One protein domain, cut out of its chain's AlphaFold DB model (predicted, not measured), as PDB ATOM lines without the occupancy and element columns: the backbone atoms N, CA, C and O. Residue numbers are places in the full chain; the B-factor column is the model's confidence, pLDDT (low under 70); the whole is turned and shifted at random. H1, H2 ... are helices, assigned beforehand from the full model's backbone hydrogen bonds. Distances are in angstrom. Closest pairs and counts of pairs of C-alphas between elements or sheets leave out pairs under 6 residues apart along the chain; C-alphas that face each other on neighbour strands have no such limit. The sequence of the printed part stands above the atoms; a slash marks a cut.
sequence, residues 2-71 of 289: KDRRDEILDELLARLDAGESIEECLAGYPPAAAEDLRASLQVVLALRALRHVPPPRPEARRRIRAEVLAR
ATOM      1  N   LYS A   2      34.281  22.774 -27.286       70.06
ATOM      2  CA  LYS A   2      35.420  22.603 -28.200       70.06
ATOM      3  C   LYS A   2      36.300  21.500 -27.626       70.06
ATOM      4  O   LYS A   2      36.458  21.425 -26.407       70.06
ATOM      5  N   ASP A   3      36.832  20.645 -28.486       91.38
ATOM      6  CA  ASP A   3      37.810  19.669 -28.038       91.38
ATOM      7  C   ASP A   3      39.079  20.421 -27.629       91.38
ATOM      8  O   ASP A   3      39.519  21.335 -28.325       91.38
ATOM      9  N   ARG A   4      39.701  20.026 -26.513       92.19
ATOM     10  CA  ARG A   4      40.960  20.617 -26.009       92.19
ATOM     11  C   ARG A   4      42.042  20.718 -27.095       92.19
ATOM     12  O   ARG A   4      42.892  21.600 -27.063       92.19
ATOM     13  N   ARG A   5      42.012  19.802 -28.064       93.12
ATOM     14  CA  ARG A   5      42.902  19.804 -29.225       93.12
ATOM     15  C   ARG A   5      42.686  21.020 -30.128       93.12
ATOM     16  O   ARG A   5      43.666  21.570 -30.610       93.12
ATOM     17  N   ASP A   6      41.441  21.427 -30.351       92.50
ATOM     18  CA  ASP A   6      41.112  22.564 -31.213       92.50
ATOM     19  C   ASP A   6      41.547  23.883 -30.566       92.50
ATOM     20  O   ASP A   6      42.031  24.767 -31.261       92.50
ATOM     21  N   GLU A   7      41.456  23.993 -29.236       96.06
ATOM     22  CA  GLU A   7      41.994  25.140 -28.489       96.06
ATOM     23  C   GLU A   7      43.518  25.241 -28.632       96.06
ATOM     24  O   GLU A   7      44.036  26.312 -28.938       96.06
ATOM     25  N   ILE A   8      44.227  24.113 -28.501       95.81
ATOM     26  CA  ILE A   8      45.679  24.049 -28.730       95.81
ATOM     27  C   ILE A   8      46.021  24.444 -30.174       95.81
ATOM     28  O   ILE A   8      46.982  25.172 -30.406       95.81
ATOM     29  N   LEU A   9      45.245  23.980 -31.155       95.50
ATOM     30  CA  LEU A   9      45.470  24.298 -32.567       95.50
ATOM     31  C   LEU A   9      45.231  25.781 -32.866       95.50
ATOM     32  O   LEU A   9      46.027  26.381 -33.584       95.50
ATOM     33  N   ASP A  10      44.174  26.370 -32.301       95.44
ATOM     34  CA  ASP A  10      43.878  27.801 -32.415       95.44
ATOM     35  C   ASP A  10      45.016  28.647 -31.804       95.44
ATOM     36  O   ASP A  10      45.446  29.629 -32.412       95.44
ATOM     37  N   GLU A  11      45.560  28.243 -30.650       97.00
ATOM     38  CA  GLU A  11      46.695  28.921 -30.008       97.00
ATOM     39  C   GLU A  11      47.989  28.800 -30.828       97.00
ATOM     40  O   GLU A  11      48.676  29.799 -31.059       97.00
ATOM     41  N   LEU A  12      48.302  27.603 -31.339       96.81
ATOM     42  CA  LEU A  12      49.468  27.399 -32.202       96.81
ATOM     43  C   LEU A  12      49.360  28.195 -33.504       96.81
ATOM     44  O   LEU A  12      50.353  28.757 -33.959       96.81
ATOM     45  N   LEU A  13      48.164  28.289 -34.092       96.06
ATOM     46  CA  LEU A  13      47.927  29.111 -35.278       96.06
ATOM     47  C   LEU A  13      48.117  30.603 -34.985       96.06
ATOM     48  O   LEU A  13      48.707  31.296 -35.811       96.06
ATOM     49  N   ALA A  14      47.693  31.083 -33.812       96.75
ATOM     50  CA  ALA A  14      47.913  32.466 -33.395       96.75
ATOM     51  C   ALA A  14      49.410  32.794 -33.227       96.75
ATOM     52  O   ALA A  14      49.853  33.864 -33.644       96.75
ATOM     53  N   ARG A  15      50.206  31.867 -32.677       96.94
ATOM     54  CA  ARG A  15      51.673  32.013 -32.575       96.94
ATOM     55  C   ARG A  15      52.357  31.967 -33.939       96.94
ATOM     56  O   ARG A  15      53.235  32.780 -34.220       96.94
ATOM     57  N   LEU A  16      51.896  31.088 -34.829       96.44
ATOM     58  CA  LEU A  16      52.391  31.033 -36.203       96.44
ATOM     59  C   LEU A  16      52.089  32.331 -36.975       96.44
ATOM     60  O   LEU A  16      52.909  32.796 -37.763       96.44
ATOM     61  N   ASP A  17      50.926  32.939 -36.723       95.44
ATOM     62  CA  ASP A  17      50.542  34.249 -37.262       95.44
ATOM     63  C   ASP A  17      51.395  35.402 -36.722       95.44
ATOM     64  O   ASP A  17      51.588  36.397 -37.422       95.44
ATOM     65  N   ALA A  18      51.952  35.255 -35.517       96.94
ATOM     66  CA  ALA A  18      52.932  36.180 -34.954       96.94
ATOM     67  C   ALA A  18      54.340  36.025 -35.571       96.94
ATOM     68  O   ALA A  18      55.220  36.838 -35.290       96.94
ATOM     69  N   GLY A  19      54.549  35.030 -36.441       96.62
ATOM     70  CA  GLY A  19      55.809  34.788 -37.147       96.62
ATOM     71  C   GLY A  19      56.730  33.762 -36.486       96.62
ATOM     72  O   GLY A  19      57.866  33.606 -36.934       96.62
ATOM     73  N   GLU A  20      56.268  33.053 -35.452       97.62
ATOM     74  CA  GLU A  20      57.034  31.954 -34.865       97.62
ATOM     75  C   GLU A  20      57.134  30.760 -35.824       97.62
ATOM     76  O   GLU A  20      56.225  30.461 -36.605       97.62
ATOM     77  N   SER A  21      58.262  30.050 -35.762       96.69
ATOM     78  CA  SER A  21      58.457  28.837 -36.558       96.69
ATOM     79  C   SER A  21      57.632  27.664 -36.006       96.69
ATOM     80  O   SER A  21      57.352  27.592 -34.809       96.69
ATOM     81  N   ILE A  22      57.274  26.702 -36.870       96.00
ATOM     82  CA  ILE A  22      56.536  25.488 -36.462       96.00
ATOM     83  C   ILE A  22      57.289  24.743 -35.349       96.00
ATOM     84  O   ILE A  22      56.664  24.261 -34.410       96.00
ATOM     85  N   GLU A  23      58.621  24.683 -35.420       96.56
ATOM     86  CA  GLU A  23      59.422  23.946 -34.433       96.56
ATOM     87  C   GLU A  23      59.464  24.635 -33.077       96.56
ATOM     88  O   GLU A  23      59.415  23.972 -32.045       96.56
ATOM     89  N   GLU A  24      59.481  25.962 -33.071       96.81
ATOM     90  CA  GLU A  24      59.419  26.758 -31.849       96.81
ATOM     91  C   GLU A  24      58.037  26.681 -31.191       96.81
ATOM     92  O   GLU A  24      57.930  26.552 -29.970       96.81
ATOM     93  N   CYS A  25      56.976  26.632 -32.003       96.38
ATOM     94  CA  CYS A  25      55.620  26.353 -31.539       96.38
ATOM     95  C   CYS A  25      55.501  24.949 -30.915       96.38
ATOM     96  O   CYS A  25      54.829  24.778 -29.897       96.38
ATOM     97  N   LEU A  26      56.158  23.940 -31.500       97.06
ATOM     98  CA  LEU A  26      56.082  22.548 -31.045       97.06
ATOM     99  C   LEU A  26      57.042  22.210 -29.893       97.06
ATOM    100  O   LEU A  26      56.802  21.224 -29.196       97.06
ATOM    101  N   ALA A  27      58.072  23.021 -29.634       97.12
ATOM    102  CA  ALA A  27      59.080  22.762 -28.599       97.12
ATOM    103  C   ALA A  27      58.503  22.626 -27.175       97.12
ATOM    104  O   ALA A  27      59.105  21.974 -26.322       97.12
ATOM    105  N   GLY A  28      57.332  23.219 -26.913       94.62
ATOM    106  CA  GLY A  28      56.633  23.125 -25.626       94.62
ATOM    107  C   GLY A  28      55.780  21.865 -25.437       94.62
ATOM    108  O   GLY A  28      55.241  21.663 -24.349       94.62
ATOM    109  N   TYR A  29      55.628  21.026 -26.467       95.94
ATOM    110  CA  TYR A  29      54.744  19.860 -26.442       95.94
ATOM    111  C   TYR A  29      55.535  18.543 -26.372       95.94
ATOM    112  O   TYR A  29      56.636  18.441 -26.912       95.94
ATOM    113  N   PRO A  30      54.987  17.495 -25.725       97.19
ATOM    114  CA  PRO A  30      55.631  16.186 -25.687       97.19
ATOM    115  C   PRO A  30      55.768  15.590 -27.100       97.19
ATOM    116  O   PRO A  30      54.864  15.763 -27.923       97.19
ATOM    117  N   PRO A  31      56.838  14.818 -27.382       92.88
ATOM    118  CA  PRO A  31      57.201  14.408 -28.743       92.88
ATOM    119  C   PRO A  31      56.111  13.589 -29.446       92.88
ATOM    120  O   PRO A  31      55.895  13.750 -30.640       92.88
ATOM    121  N   ALA A  32      55.361  12.767 -28.704       92.00
ATOM    122  CA  ALA A  32      54.250  12.000 -29.269       92.00
ATOM    123  C   ALA A  32      53.091  12.889 -29.764       92.00
ATOM    124  O   ALA A  32      52.488  12.589 -30.786       92.00
ATOM    125  N   ALA A  33      52.788  13.988 -29.062       93.50
ATOM    126  CA  ALA A  33      51.737  14.926 -29.466       93.50
ATOM    127  C   ALA A  33      52.223  15.913 -30.538       93.50
ATOM    128  O   ALA A  33      51.428  16.390 -31.348       93.50
ATOM    129  N   ALA A  34      53.526  16.214 -30.542       96.19
ATOM    130  CA  ALA A  34      54.137  17.114 -31.509       96.19
ATOM    131  C   ALA A  34      53.998  16.591 -32.949       96.19
ATOM    132  O   ALA A  34      53.688  17.379 -33.836       96.19
ATOM    133  N   GLU A  35      54.141  15.282 -33.182       94.69
ATOM    134  CA  GLU A  35      53.985  14.679 -34.518       94.69
ATOM    135  C   GLU A  35      52.553  14.816 -35.070       94.69
ATOM    136  O   GLU A  35      52.353  15.246 -36.211       94.69
ATOM    137  N   ASP A  36      51.537  14.546 -34.246       93.31
ATOM    138  CA  ASP A  36      50.127  14.677 -34.647       93.31
ATOM    139  C   ASP A  36      49.742  16.144 -34.925       93.31
ATOM    140  O   ASP A  36      49.022  16.459 -35.889       93.31
ATOM    141  N   LEU A  37      50.242  17.068 -34.097       96.12
ATOM    142  CA  LEU A  37      50.048  18.507 -34.281       96.12
ATOM    143  C   LEU A  37      50.782  19.019 -35.521       96.12
ATOM    144  O   LEU A  37      50.219  19.817 -36.271       96.12
ATOM    145  N   ARG A  38      51.992  18.519 -35.794       96.12
ATOM    146  CA  ARG A  38      52.780  18.850 -36.987       96.12
ATOM    147  C   ARG A  38      52.025  18.496 -38.262       96.12
ATOM    148  O   ARG A  38      51.902  19.343 -39.147       96.12
ATOM    149  N   ALA A  39      51.481  17.282 -38.346       94.81
ATOM    150  CA  ALA A  39      50.695  16.849 -39.499       94.81
ATOM    151  C   ALA A  39      49.458  17.742 -39.706       94.81
ATOM    152  O   ALA A  39      49.168  18.176 -40.823       94.81
ATOM    153  N   SER A  40      48.767  18.086 -38.617       95.06
ATOM    154  CA  SER A  40      47.592  18.962 -38.661       95.06
ATOM    155  C   SER A  40      47.948  20.383 -39.118       95.06
ATOM    156  O   SER A  40      47.290  20.935 -40.004       95.06
ATOM    157  N   LEU A  41      49.031  20.958 -38.584       95.56
ATOM    158  CA  LEU A  41      49.531  22.279 -38.973       95.56
ATOM    159  C   LEU A  41      49.962  22.319 -40.444       95.56
ATOM    160  O   LEU A  41      49.641  23.282 -41.135       95.56
ATOM    161  N   GLN A  42      50.610  21.270 -40.960       95.38
ATOM    162  CA  GLN A  42      50.975  21.187 -42.380       95.38
ATOM    163  C   GLN A  42      49.748  21.226 -43.298       95.38
ATOM    164  O   GLN A  42      49.764  21.927 -44.311       95.38
ATOM    165  N   VAL A  43      48.664  20.533 -42.939       95.06
ATOM    166  CA  VAL A  43      47.412  20.563 -43.711       95.06
ATOM    167  C   VAL A  43      46.781  21.954 -43.678       95.06
ATOM    168  O   VAL A  43      46.372  22.467 -44.721       95.06
ATOM    169  N   VAL A  44      46.731  22.596 -42.507       93.81
ATOM    170  CA  VAL A  44      46.184  23.955 -42.379       93.81
ATOM    171  C   VAL A  44      47.025  24.958 -43.170       93.81
ATOM    172  O   VAL A  44      46.467  25.799 -43.875       93.81
ATOM    173  N   LEU A  45      48.352  24.838 -43.137       93.12
ATOM    174  CA  LEU A  45      49.259  25.671 -43.923       93.12
ATOM    175  C   LEU A  45      49.112  25.442 -45.429       93.12
ATOM    176  O   LEU A  45      49.058  26.411 -46.183       93.12
ATOM    177  N   ALA A  46      48.961  24.194 -45.873       91.69
ATOM    178  CA  ALA A  46      48.682  23.880 -47.271       91.69
ATOM    179  C   ALA A  46      47.338  24.479 -47.727       91.69
ATOM    180  O   ALA A  46      47.251  25.109 -48.782       91.69
ATOM    181  N   LEU A  47      46.292  24.365 -46.901       90.50
ATOM    182  CA  LEU A  47      44.992  24.995 -47.150       90.50
ATOM    183  C   LEU A  47      45.073  26.523 -47.147       90.50
ATOM    184  O   LEU A  47      44.377  27.186 -47.915       90.50
ATOM    185  N   ARG A  48      45.930  27.101 -46.307       90.69
ATOM    186  CA  ARG A  48      46.157  28.544 -46.255       90.69
ATOM    187  C   ARG A  48      46.914  29.046 -47.481       90.69
ATOM    188  O   ARG A  48      46.529  30.074 -48.033       90.69
ATOM    189  N   ALA A  49      47.909  28.300 -47.954       89.69
ATOM    190  CA  ALA A  49      48.580  28.573 -49.222       89.69
ATOM    191  C   ALA A  49      47.576  28.555 -50.388       89.69
ATOM    192  O   ALA A  49      47.598  29.434 -51.248       89.69
ATOM    193  N   LEU A  50      46.612  27.627 -50.357       87.50
ATOM    194  CA  LEU A  50      45.495  27.587 -51.305       87.50
ATOM    195  C   LEU A  50      44.493  28.739 -51.115       87.50
ATOM    196  O   LEU A  50      43.877  29.179 -52.081       87.50
ATOM    197  N   ARG A  51      44.313  29.277 -49.902       82.69
ATOM    198  CA  ARG A  51      43.445  30.447 -49.665       82.69
ATOM    199  C   ARG A  51      43.986  31.738 -50.260       82.69
ATOM    200  O   ARG A  51      43.203  32.662 -50.458       82.69
ATOM    201  N   HIS A  52      45.276  31.801 -50.585       78.62
ATOM    202  CA  HIS A  52      45.822  32.927 -51.338       78.62
ATOM    203  C   HIS A  52      45.408  32.922 -52.820       78.62
ATOM    204  O   HIS A  52      45.822  33.783 -53.592       78.62
ATOM    205  N   VAL A  53      44.538  31.988 -53.225       78.00
ATOM    206  CA  VAL A  53      43.824  32.072 -54.497       78.00
ATOM    207  C   VAL A  53      42.973  33.350 -54.500       78.00
ATOM    208  O   VAL A  53      42.102  33.511 -53.637       78.00
ATOM    209  N   PRO A  54      43.194  34.267 -55.461       78.50
ATOM    210  CA  PRO A  54      42.434  35.503 -55.546       78.50
ATOM    211  C   PRO A  54      40.934  35.187 -55.609       78.50
ATOM    212  O   PRO A  54      40.542  34.213 -56.265       78.50
ATOM    213  N   PRO A  55      40.079  35.984 -54.939       80.56
ATOM    214  CA  PRO A  55      38.650  35.722 -54.908       80.56
ATOM    215  C   PRO A  55      38.134  35.562 -56.347       80.56
ATOM    216  O   PRO A  55      38.462  36.382 -57.212       80.56
ATOM    217  N   PRO A  56      37.357  34.501 -56.644       79.88
ATOM    218  CA  PRO A  56      36.911  34.239 -58.003       79.88
ATOM    219  C   PRO A  56      36.130  35.446 -58.514       79.88
ATOM    220  O   PRO A  56      35.249  35.959 -57.816       79.88
ATOM    221  N   ARG A  57      36.465  35.896 -59.732       91.75
ATOM    222  CA  ARG A  57      35.871  37.088 -60.351       91.75
ATOM    223  C   ARG A  57      34.341  37.037 -60.222       91.75
ATOM    224  O   ARG A  57      33.751  35.976 -60.464       91.75
ATOM    225  N   PRO A  58      33.671  38.153 -59.884       92.75
ATOM    226  CA  PRO A  58      32.221  38.167 -59.682       92.75
ATOM    227  C   PRO A  58      31.457  37.673 -60.921       92.75
ATOM    228  O   PRO A  58      30.405  37.050 -60.789       92.75
ATOM    229  N   GLU A  59      32.014  37.862 -62.119       94.00
ATOM    230  CA  GLU A  59      31.469  37.332 -63.371       94.00
ATOM    231  C   GLU A  59      31.479  35.802 -63.445       94.00
ATOM    232  O   GLU A  59      30.484  35.208 -63.853       94.00
ATOM    233  N   ALA A  60      32.559  35.149 -63.002       91.06
ATOM    234  CA  ALA A  60      32.633  33.690 -62.962       91.06
ATOM    235  C   ALA A  60      31.573  33.124 -62.005       91.06
ATOM    236  O   ALA A  60      30.879  32.167 -62.338       91.06
ATOM    237  N   ARG A  61      31.362  33.783 -60.855       91.00
ATOM    238  CA  ARG A  61      30.274  33.428 -59.929       91.00
ATOM    239  C   ARG A  61      28.894  33.597 -60.561       91.00
ATOM    240  O   ARG A  61      28.038  32.739 -60.357       91.00
ATOM    241  N   ARG A  62      28.662  34.672 -61.326       94.44
ATOM    242  CA  ARG A  62      27.392  34.890 -62.042       94.44
ATOM    243  C   ARG A  62      27.155  33.825 -63.109       94.44
ATOM    244  O   ARG A  62      26.047  33.313 -63.171       94.44
ATOM    245  N   ARG A  63      28.181  33.450 -63.883       93.69
ATOM    246  CA  ARG A  63      28.082  32.381 -64.892       93.69
ATOM    247  C   ARG A  63      27.744  31.038 -64.262       93.69
ATOM    248  O   ARG A  63      26.766  30.430 -64.666       93.69
ATOM    249  N   ILE A  64      28.464  30.639 -63.213       94.25
ATOM    250  CA  ILE A  64      28.190  29.375 -62.515       94.25
ATOM    251  C   ILE A  64      26.777  29.382 -61.919       94.25
ATOM    252  O   ILE A  64      26.044  28.412 -62.068       94.25
ATOM    253  N   ARG A  65      26.347  30.482 -61.284       94.88
ATOM    254  CA  ARG A  65      24.968  30.591 -60.776       94.88
ATOM    255  C   ARG A  65      23.932  30.527 -61.894       94.88
ATOM    256  O   ARG A  65      22.927  29.850 -61.723       94.88
ATOM    257  N   ALA A  66      24.168  31.201 -63.016       94.12
ATOM    258  CA  ALA A  66      23.273  31.173 -64.165       94.12
ATOM    259  C   ALA A  66      23.193  29.773 -64.785       94.12
ATOM    260  O   ALA A  66      22.098  29.320 -65.082       94.12
ATOM    261  N   GLU A  67      24.311  29.054 -64.908       92.50
ATOM    262  CA  GLU A  67      24.335  27.667 -65.384       92.50
ATOM    263  C   GLU A  67      23.604  26.725 -64.431       92.50
ATOM    264  O   GLU A  67      22.815  25.894 -64.872       92.50
ATOM    265  N   VAL A  68      23.817  26.871 -63.120       93.00
ATOM    266  CA  VAL A  68      23.119  26.072 -62.106       93.00
ATOM    267  C   VAL A  68      21.616  26.348 -62.143       93.00
ATOM    268  O   VAL A  68      20.832  25.403 -62.131       93.00
ATOM    269  N   LEU A  69      21.203  27.614 -62.249       95.69
ATOM    270  CA  LEU A  69      19.792  27.992 -62.356       95.69
ATOM    271  C   LEU A  69      19.173  27.541 -63.682       95.69
ATOM    272  O   LEU A  69      18.072  27.004 -63.672       95.69
ATOM    273  N   ALA A  70      19.874  27.680 -64.807       90.06
ATOM    274  CA  ALA A  70      19.412  27.201 -66.108       90.06
ATOM    275  C   ALA A  70      19.263  25.673 -66.121       90.06
ATOM    276  O   ALA A  70      18.304  25.141 -66.674       90.06
ATOM    277  N   ARG A  71      20.174  24.957 -65.454       86.69
ATOM    278  CA  ARG A  71      20.110  23.500 -65.308       86.69
ATOM    279  C   ARG A  71      19.012  23.052 -64.345       86.69
ATOM    280  O   ARG A  71      18.467  21.972 -64.536       86.69
TER     281      ARG A  71
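This is residues 2 to 71 of the 289 residues of an uncharacterized protein of Anaerolineae bacterium (UniProt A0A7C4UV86). H1, H2 and H3 up to residue 45 pack into a small compact head, from which residues 46 to 71, the end of H3, a link and H4, stick out as a long arm. The 70 printed residues, with four named helices and no named strand, are all helix in class. The whole is extended, with a radius of gyration of the C-alphas of 18.2 A, and spans 55 by 25 by 18 A.

H1, residues 4 to 17, touches H2, residues 22 to 26, with residues 12 to 16 alone; the closest C-alphas, of Leu 12 and Cys 25, are 6.3 A apart. H2 touches residues 34 to 38 alone of H3, residues 31 to 51; the closest C-alphas, of Leu 26 and Ala 34, are 5.8 A apart. H1 and H3 only just touch, with 3 pairs of C-alphas within 8 A, the closest those of Leu 9 and Leu 37 at 7.6 A, at a steep tilt of 58 degrees, the same way. H4, residues 58 to 71, is apart from H1, H2 and H3. Every O i to N i+4 pair is within hydrogen-bond range in H1, H2 and H4, and 16 of 17 in H3.

H1, 20.1 A long, begins at C-alpha 4, (40.960, 20.617, -26.009). H2 measures 6.2 A and H3 29.7 A. H4, 19.8 A, ends at C-alpha 71, (20.110, 23.500, -65.308).

The C-alphas farthest apart, of Pro 30 and Ala 70, are 55.4 A apart. The printed part has no cut, no link is long, and no printed residue is under 70 in pLDDT.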